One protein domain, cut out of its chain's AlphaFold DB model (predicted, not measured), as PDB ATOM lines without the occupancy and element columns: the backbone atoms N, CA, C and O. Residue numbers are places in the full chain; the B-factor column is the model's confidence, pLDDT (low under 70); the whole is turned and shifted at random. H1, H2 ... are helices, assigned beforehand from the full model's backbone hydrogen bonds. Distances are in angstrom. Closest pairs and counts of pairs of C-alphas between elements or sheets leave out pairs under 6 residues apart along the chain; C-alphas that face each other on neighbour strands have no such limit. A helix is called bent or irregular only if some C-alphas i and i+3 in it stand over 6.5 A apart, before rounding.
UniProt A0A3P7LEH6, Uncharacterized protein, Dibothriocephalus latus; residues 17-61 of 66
ATOM      1  N   ILE A  17      49.443  14.707 -44.328       81.81
ATOM      2  CA  ILE A  17      48.723  14.952 -43.073       81.81
ATOM      3  C   ILE A  17      47.222  14.903 -43.372       81.81
ATOM      4  O   ILE A  17      46.671  15.799 -44.006       81.81
ATOM      5  N   VAL A  18      46.562  13.844 -42.906       80.25
ATOM      6  CA  VAL A  18      45.124  13.607 -43.129       80.25
ATOM      7  C   VAL A  18      44.222  14.405 -42.185       80.25
ATOM      8  O   VAL A  18      43.047  14.618 -42.467       80.25
ATOM      9  N   GLY A  19      44.769  14.871 -41.062       85.50
ATOM     10  CA  GLY A  19      44.052  15.673 -40.081       85.50
ATOM     11  C   GLY A  19      44.696  15.613 -38.702       85.50
ATOM     12  O   GLY A  19      45.672  14.900 -38.473       85.50
ATOM     13  N   THR A  20      44.128  16.371 -37.771       89.00
ATOM     14  CA  THR A  20      44.516  16.377 -36.357       89.00
ATOM     15  C   THR A  20      43.289  16.046 -35.517       89.00
ATOM     16  O   THR A  20      42.172  16.468 -35.826       89.00
ATOM     17  N   CYS A  21      43.481  15.256 -34.464       90.88
ATOM     18  CA  CYS A  21      42.429  14.950 -33.507       90.88
ATOM     19  C   CYS A  21      43.003  14.948 -32.086       90.88
ATOM     20  O   CYS A  21      44.003  14.270 -31.843       90.88
ATOM     21  N   PRO A  22      42.370  15.647 -31.125       92.31
ATOM     22  CA  PRO A  22      42.875  15.737 -29.755       92.31
ATOM     23  C   PRO A  22      42.643  14.448 -28.953       92.31
ATOM     24  O   PRO A  22      43.292  14.221 -27.935       92.31
ATOM     25  N   SER A  23      41.715  13.594 -29.393       93.56
ATOM     26  CA  SER A  23      41.405  12.331 -28.722       93.56
ATOM     27  C   SER A  23      42.083  11.147 -29.409       93.56
ATOM     28  O   SER A  23      42.190  11.096 -30.635       93.56
ATOM     29  N   LYS A  24      42.478  10.145 -28.610       89.44
ATOM     30  CA  LYS A  24      43.013   8.873 -29.118       89.44
ATOM     31  C   LYS A  24      42.053   8.218 -30.119       89.44
ATOM     32  O   LYS A  24      42.479   7.877 -31.212       89.44
ATOM     33  N   LYS A  25      40.762   8.132 -29.775       88.06
ATOM     34  CA  LYS A  25      39.733   7.544 -30.645       88.06
ATOM     35  C   LYS A  25      39.578   8.295 -31.967       88.06
ATOM     36  O   LYS A  25      39.446   7.666 -33.006       88.06
ATOM     37  N   GLY A  26      39.605   9.630 -31.937       89.56
ATOM     38  CA  GLY A  26      39.532  10.436 -33.156       89.56
ATOM     39  C   GLY A  26      40.746  10.225 -34.058       89.56
ATOM     40  O   GLY A  26      40.594  10.077 -35.266       89.56
ATOM     41  N   ARG A  27      41.945  10.131 -33.470       89.56
ATOM     42  CA  ARG A  27      43.167   9.807 -34.215       89.56
ATOM     43  C   ARG A  27      43.095   8.410 -34.842       89.56
ATOM     44  O   ARG A  27      43.318   8.293 -36.037       89.56
ATOM     45  N   GLU A  28      42.731   7.385 -34.072       88.06
ATOM     46  CA  GLU A  28      42.591   6.004 -34.570       88.06
ATOM     47  C   GLU A  28      41.543   5.905 -35.684       88.06
ATOM     48  O   GLU A  28      41.759   5.218 -36.677       88.06
ATOM     49  N   PHE A  29      40.433   6.637 -35.556       88.56
ATOM     50  CA  PHE A  29      39.421   6.727 -36.604       88.56
ATOM     51  C   PHE A  29      39.980   7.345 -37.891       88.56
ATOM     52  O   PHE A  29      39.776   6.784 -38.965       88.56
ATOM     53  N   LEU A  30      40.700   8.471 -37.806       88.88
ATOM     54  CA  LEU A  30      41.330   9.093 -38.976       88.88
ATOM     55  C   LEU A  30      42.374   8.162 -39.609       88.88
ATOM     56  O   LEU A  30      42.371   7.967 -40.821       88.88
ATOM     57  N   GLU A  31      43.216   7.524 -38.801       87.25
ATOM     58  CA  GLU A  31      44.184   6.535 -39.279       87.25
ATOM     59  C   GLU A  31      43.474   5.379 -40.006       87.25
ATOM     60  O   GLU A  31      43.814   5.080 -41.148       87.25
ATOM     61  N   ALA A  32      42.429   4.786 -39.420       88.31
ATOM     62  CA  ALA A  32      41.663   3.693 -40.026       88.31
ATOM     63  C   ALA A  32      40.908   4.113 -41.302       88.31
ATOM     64  O   ALA A  32      40.818   3.346 -42.268       88.31
ATOM     65  N   MET A  33      40.365   5.332 -41.339       88.94
ATOM     66  CA  MET A  33      39.664   5.872 -42.510       88.94
ATOM     67  C   MET A  33      40.604   6.069 -43.703       88.94
ATOM     68  O   MET A  33      40.213   5.767 -44.834       88.94
ATOM     69  N   HIS A  34      41.835   6.521 -43.455       84.69
ATOM     70  CA  HIS A  34      42.790   6.884 -44.504       84.69
ATOM     71  C   HIS A  34      43.815   5.791 -44.838       84.69
ATOM     72  O   HIS A  34      44.364   5.811 -45.936       84.69
ATOM     73  N   SER A  35      44.036   4.815 -43.954       82.12
ATOM     74  CA  SER A  35      44.965   3.708 -44.213       82.12
ATOM     75  C   SER A  35      44.413   2.719 -45.244       82.12
ATOM     76  O   SER A  35      43.205   2.449 -45.317       82.12
ATOM     77  N   ASP A  36      45.320   2.132 -46.011       78.56
ATOM     78  CA  ASP A  36      45.113   0.973 -46.873       78.56
ATOM     79  C   ASP A  36      46.190  -0.091 -46.594       78.56
ATOM     80  O   ASP A  36      46.946   0.027 -45.630       78.56
ATOM     81  N   GLU A  37      46.225  -1.158 -47.394       74.94
ATOM     82  CA  GLU A  37      47.182  -2.264 -47.231       74.94
ATOM     83  C   GLU A  37      48.645  -1.849 -47.459       74.94
ATOM     84  O   GLU A  37      49.548  -2.549 -47.007       74.94
ATOM     85  N   ALA A  38      48.887  -0.718 -48.130       74.50
ATOM     86  CA  ALA A  38      50.224  -0.192 -48.393       74.50
ATOM     87  C   ALA A  38      50.692   0.811 -47.323       74.50
ATOM     88  O   ALA A  38      51.860   1.207 -47.317       74.50
ATOM     89  N   CYS A  39      49.808   1.237 -46.415       72.81
ATOM     90  CA  CYS A  39      50.151   2.200 -45.377       72.81
ATOM     91  C   CYS A  39      51.136   1.603 -44.358       72.81
ATOM     92  O   CYS A  39      50.967   0.489 -43.868       72.81
ATOM     93  N   SER A  40      52.159   2.385 -44.001       67.19
ATOM     94  CA  SER A  40      53.173   2.002 -43.013       67.19
ATOM     95  C   SER A  40      52.641   1.978 -41.579       67.19
ATOM     96  O   SER A  40      53.208   1.298 -40.719       67.19
ATOM     97  N   ASN A  41      51.562   2.716 -41.301       67.94
ATOM     98  CA  ASN A  41      50.919   2.664 -39.999       67.94
ATOM     99  C   ASN A  41      50.202   1.317 -39.854       67.94
ATOM    100  O   ASN A  41      49.550   0.852 -40.787       67.94
ATOM    101  N   ARG A  42      50.334   0.670 -38.687       64.12
ATOM    102  CA  ARG A  42      49.728  -0.652 -38.451       64.12
ATOM    103  C   ARG A  42      48.241  -0.569 -38.775       64.12
ATOM    104  O   ARG A  42      47.581   0.346 -38.296       64.12
ATOM    105  N   HIS A  43      47.740  -1.511 -39.568       64.81
ATOM    106  CA  HIS A  43      46.343  -1.547 -39.987       64.81
ATOM    107  C   HIS A  43      45.416  -1.433 -38.767       64.81
ATOM    108  O   HIS A  43      45.329  -2.358 -37.959       64.81
ATOM    109  N   ILE A  44      44.763  -0.279 -38.606       75.12
ATOM    110  CA  ILE A  44      43.706  -0.093 -37.616       75.12
ATOM    111  C   ILE A  44      42.405  -0.437 -38.320       75.12
ATOM    112  O   ILE A  44      42.009   0.239 -39.272       75.12
ATOM    113  N   ASP A  45      41.761  -1.505 -37.856       82.06
ATOM    114  CA  ASP A  45      40.459  -1.897 -38.368       82.06
ATOM    115  C   ASP A  45      39.454  -0.767 -38.156       82.06
ATOM    116  O   ASP A  45      39.262  -0.253 -37.050       82.06
ATOM    117  N   LEU A  46      38.783  -0.393 -39.240       86.81
ATOM    118  CA  LEU A  46      37.662   0.522 -39.163       86.81
ATOM    119  C   LEU A  46      36.428  -0.248 -38.691       86.81
ATOM    120  O   LEU A  46      36.058  -1.268 -39.285       86.81
ATOM    121  N   ASP A  47      35.769   0.275 -37.657       87.12
ATOM    122  CA  ASP A  47      34.516  -0.277 -37.152       87.12
ATOM    123  C   ASP A  47      33.494  -0.444 -38.293       87.12
ATOM    124  O   ASP A  47      33.387   0.387 -39.204       87.12
ATOM    125  N   VAL A  48      32.763  -1.563 -38.260       87.69
ATOM    126  CA  VAL A  48      31.847  -1.994 -39.327       87.69
ATOM    127  C   VAL A  48      30.841  -0.912 -39.717       87.69
ATOM    128  O   VAL A  48      30.520  -0.780 -40.899       87.69
ATOM    129  N   ASN A  49      30.420  -0.084 -38.758       89.81
ATOM    130  CA  ASN A  49      29.453   0.987 -38.977       89.81
ATOM    131  C   ASN A  49      29.984   2.091 -39.906       89.81
ATOM    132  O   ASN A  49      29.202   2.790 -40.548       89.81
ATOM    133  N   TYR A  50      31.307   2.235 -40.018       88.19
ATOM    134  CA  TYR A  50      31.951   3.275 -40.823       88.19
ATOM    135  C   TYR A  50      32.532   2.750 -42.144       88.19
ATOM    136  O   TYR A  50      33.016   3.538 -42.960       88.19
ATOM    137  N   LYS A  51      32.456   1.441 -42.421       88.31
ATOM    138  CA  LYS A  51      32.977   0.866 -43.676       88.31
ATOM    139  C   LYS A  51      32.266   1.415 -44.914       88.31
ATOM    140  O   LYS A  51      32.923   1.764 -45.894       88.31
ATOM    141  N   SER A  52      30.941   1.556 -44.859       89.94
ATOM    142  CA  SER A  52      30.149   2.160 -45.943       89.94
ATOM    143  C   SER A  52      30.538   3.621 -46.190       89.94
ATOM    144  O   SER A  52      30.679   4.045 -47.339       89.94
ATOM    145  N   LEU A  53      30.804   4.369 -45.113       90.25
ATOM    146  CA  LEU A  53      31.277   5.747 -45.186       90.25
ATOM    147  C   LEU A  53      32.633   5.822 -45.899       90.25
ATOM    148  O   LEU A  53      32.773   6.619 -46.827       90.25
ATOM    149  N   LYS A  54      33.590   4.955 -45.541       88.50
ATOM    150  CA  LYS A  54      34.914   4.889 -46.186       88.50
ATOM    151  C   LYS A  54      34.818   4.631 -47.691       88.50
ATOM    152  O   LYS A  54      35.496   5.309 -48.461       88.50
ATOM    153  N   ILE A  55      33.947   3.716 -48.124       88.06
ATOM    154  CA  ILE A  55      33.724   3.430 -49.554       88.06
ATOM    155  C   ILE A  55      33.196   4.677 -50.274       88.06
ATOM    156  O   ILE A  55      33.757   5.088 -51.289       88.06
ATOM    157  N   SER A  56      32.162   5.315 -49.718       88.75
ATOM    158  CA  SER A  56      31.573   6.522 -50.311       88.75
ATOM    159  C   SER A  56      32.567   7.688 -50.374       88.75
ATOM    160  O   SER A  56      32.553   8.480 -51.314       88.75
ATOM    161  N   TRP A  57      33.456   7.778 -49.384       86.50
ATOM    162  CA  TRP A  57      34.476   8.811 -49.302       86.50
ATOM    163  C   TRP A  57      35.581   8.599 -50.343       86.50
ATOM    164  O   TRP A  57      35.975   9.557 -51.005       86.50
ATOM    165  N   LYS A  58      36.034   7.354 -50.563       83.69
ATOM    166  CA  LYS A  58      36.996   7.037 -51.636       83.69
ATOM    167  C   LYS A  58      36.431   7.313 -53.032       83.69
ATOM    168  O   LYS A  58      37.153   7.831 -53.872       83.69
ATOM    169  N   GLN A  59      35.149   7.040 -53.272       83.31
ATOM    170  CA  GLN A  59      34.504   7.325 -54.565       83.31
ATOM    171  C   GLN A  59      34.397   8.825 -54.879       83.31
ATOM    172  O   GLN A  59      34.351   9.206 -56.044       83.31
ATOM    173  N   LYS A  60      34.324   9.670 -53.845       83.44
ATOM    174  CA  LYS A  60      34.214  11.129 -53.989       83.44
ATOM    175  C   LYS A  60      35.561  11.834 -54.101       83.44
ATOM    176  O   LYS A  60      35.577  13.031 -54.377       83.44
ATOM    177  N   GLN A  61      36.671  11.143 -53.845       76.38
ATOM    178  CA  GLN A  61      37.980  11.762 -53.977       76.38
ATOM    179  C   GLN A  61      38.326  11.966 -55.451       76.38
ATOM    180  O   GLN A  61      38.072  11.075 -56.265       76.38
TER     181      GLN A  61
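What this domain is: This is residues 17 to 61 of the 66 residues of an uncharacterized protein of Dibothriocephalus latus (UniProt A0A3P7LEH6). What shape does the printed part make? Two helices, H1 then H2, stand at 47 degrees, Met 33 near the end of H1 coming close to Lys 54 in the middle of H2, and a wide loop, residues 35 to 47, joins them. How large is it? The 45 printed residues, all helix in class with no named strand, are compact, with a radius of gyration of the C-alphas of 10.5 A and spans of 26 by 21 by 20 A.

How they stand to each other: How do H1, residues 24 to 34, and H2, residues 48 to 60, stand? They are close but not clearly touching: their closest C-alphas, Met 33 and Lys 54, are 6.1 A apart. They run the same way at a steep tilt of 47 degrees. Are their backbones in range? Every O i to N i+4 pair is within hydrogen-bond range in H1, and 7 of 9 in H2.

Where its parts are: Where is H1? It runs 15.5 A from C-alpha 24 at (43.013, 8.873, -29.118). Where is H2? It runs 19.8 A to C-alpha 60 at (34.214, 11.129, -53.989), and is irregular: C-alphas 49 and 52 are 7.1 A apart.

The domain as a whole: Is it cut? The printed part has no cut, and the link H1 to H2 is long. Where is confidence low? Residues 40 to 43 are under 70.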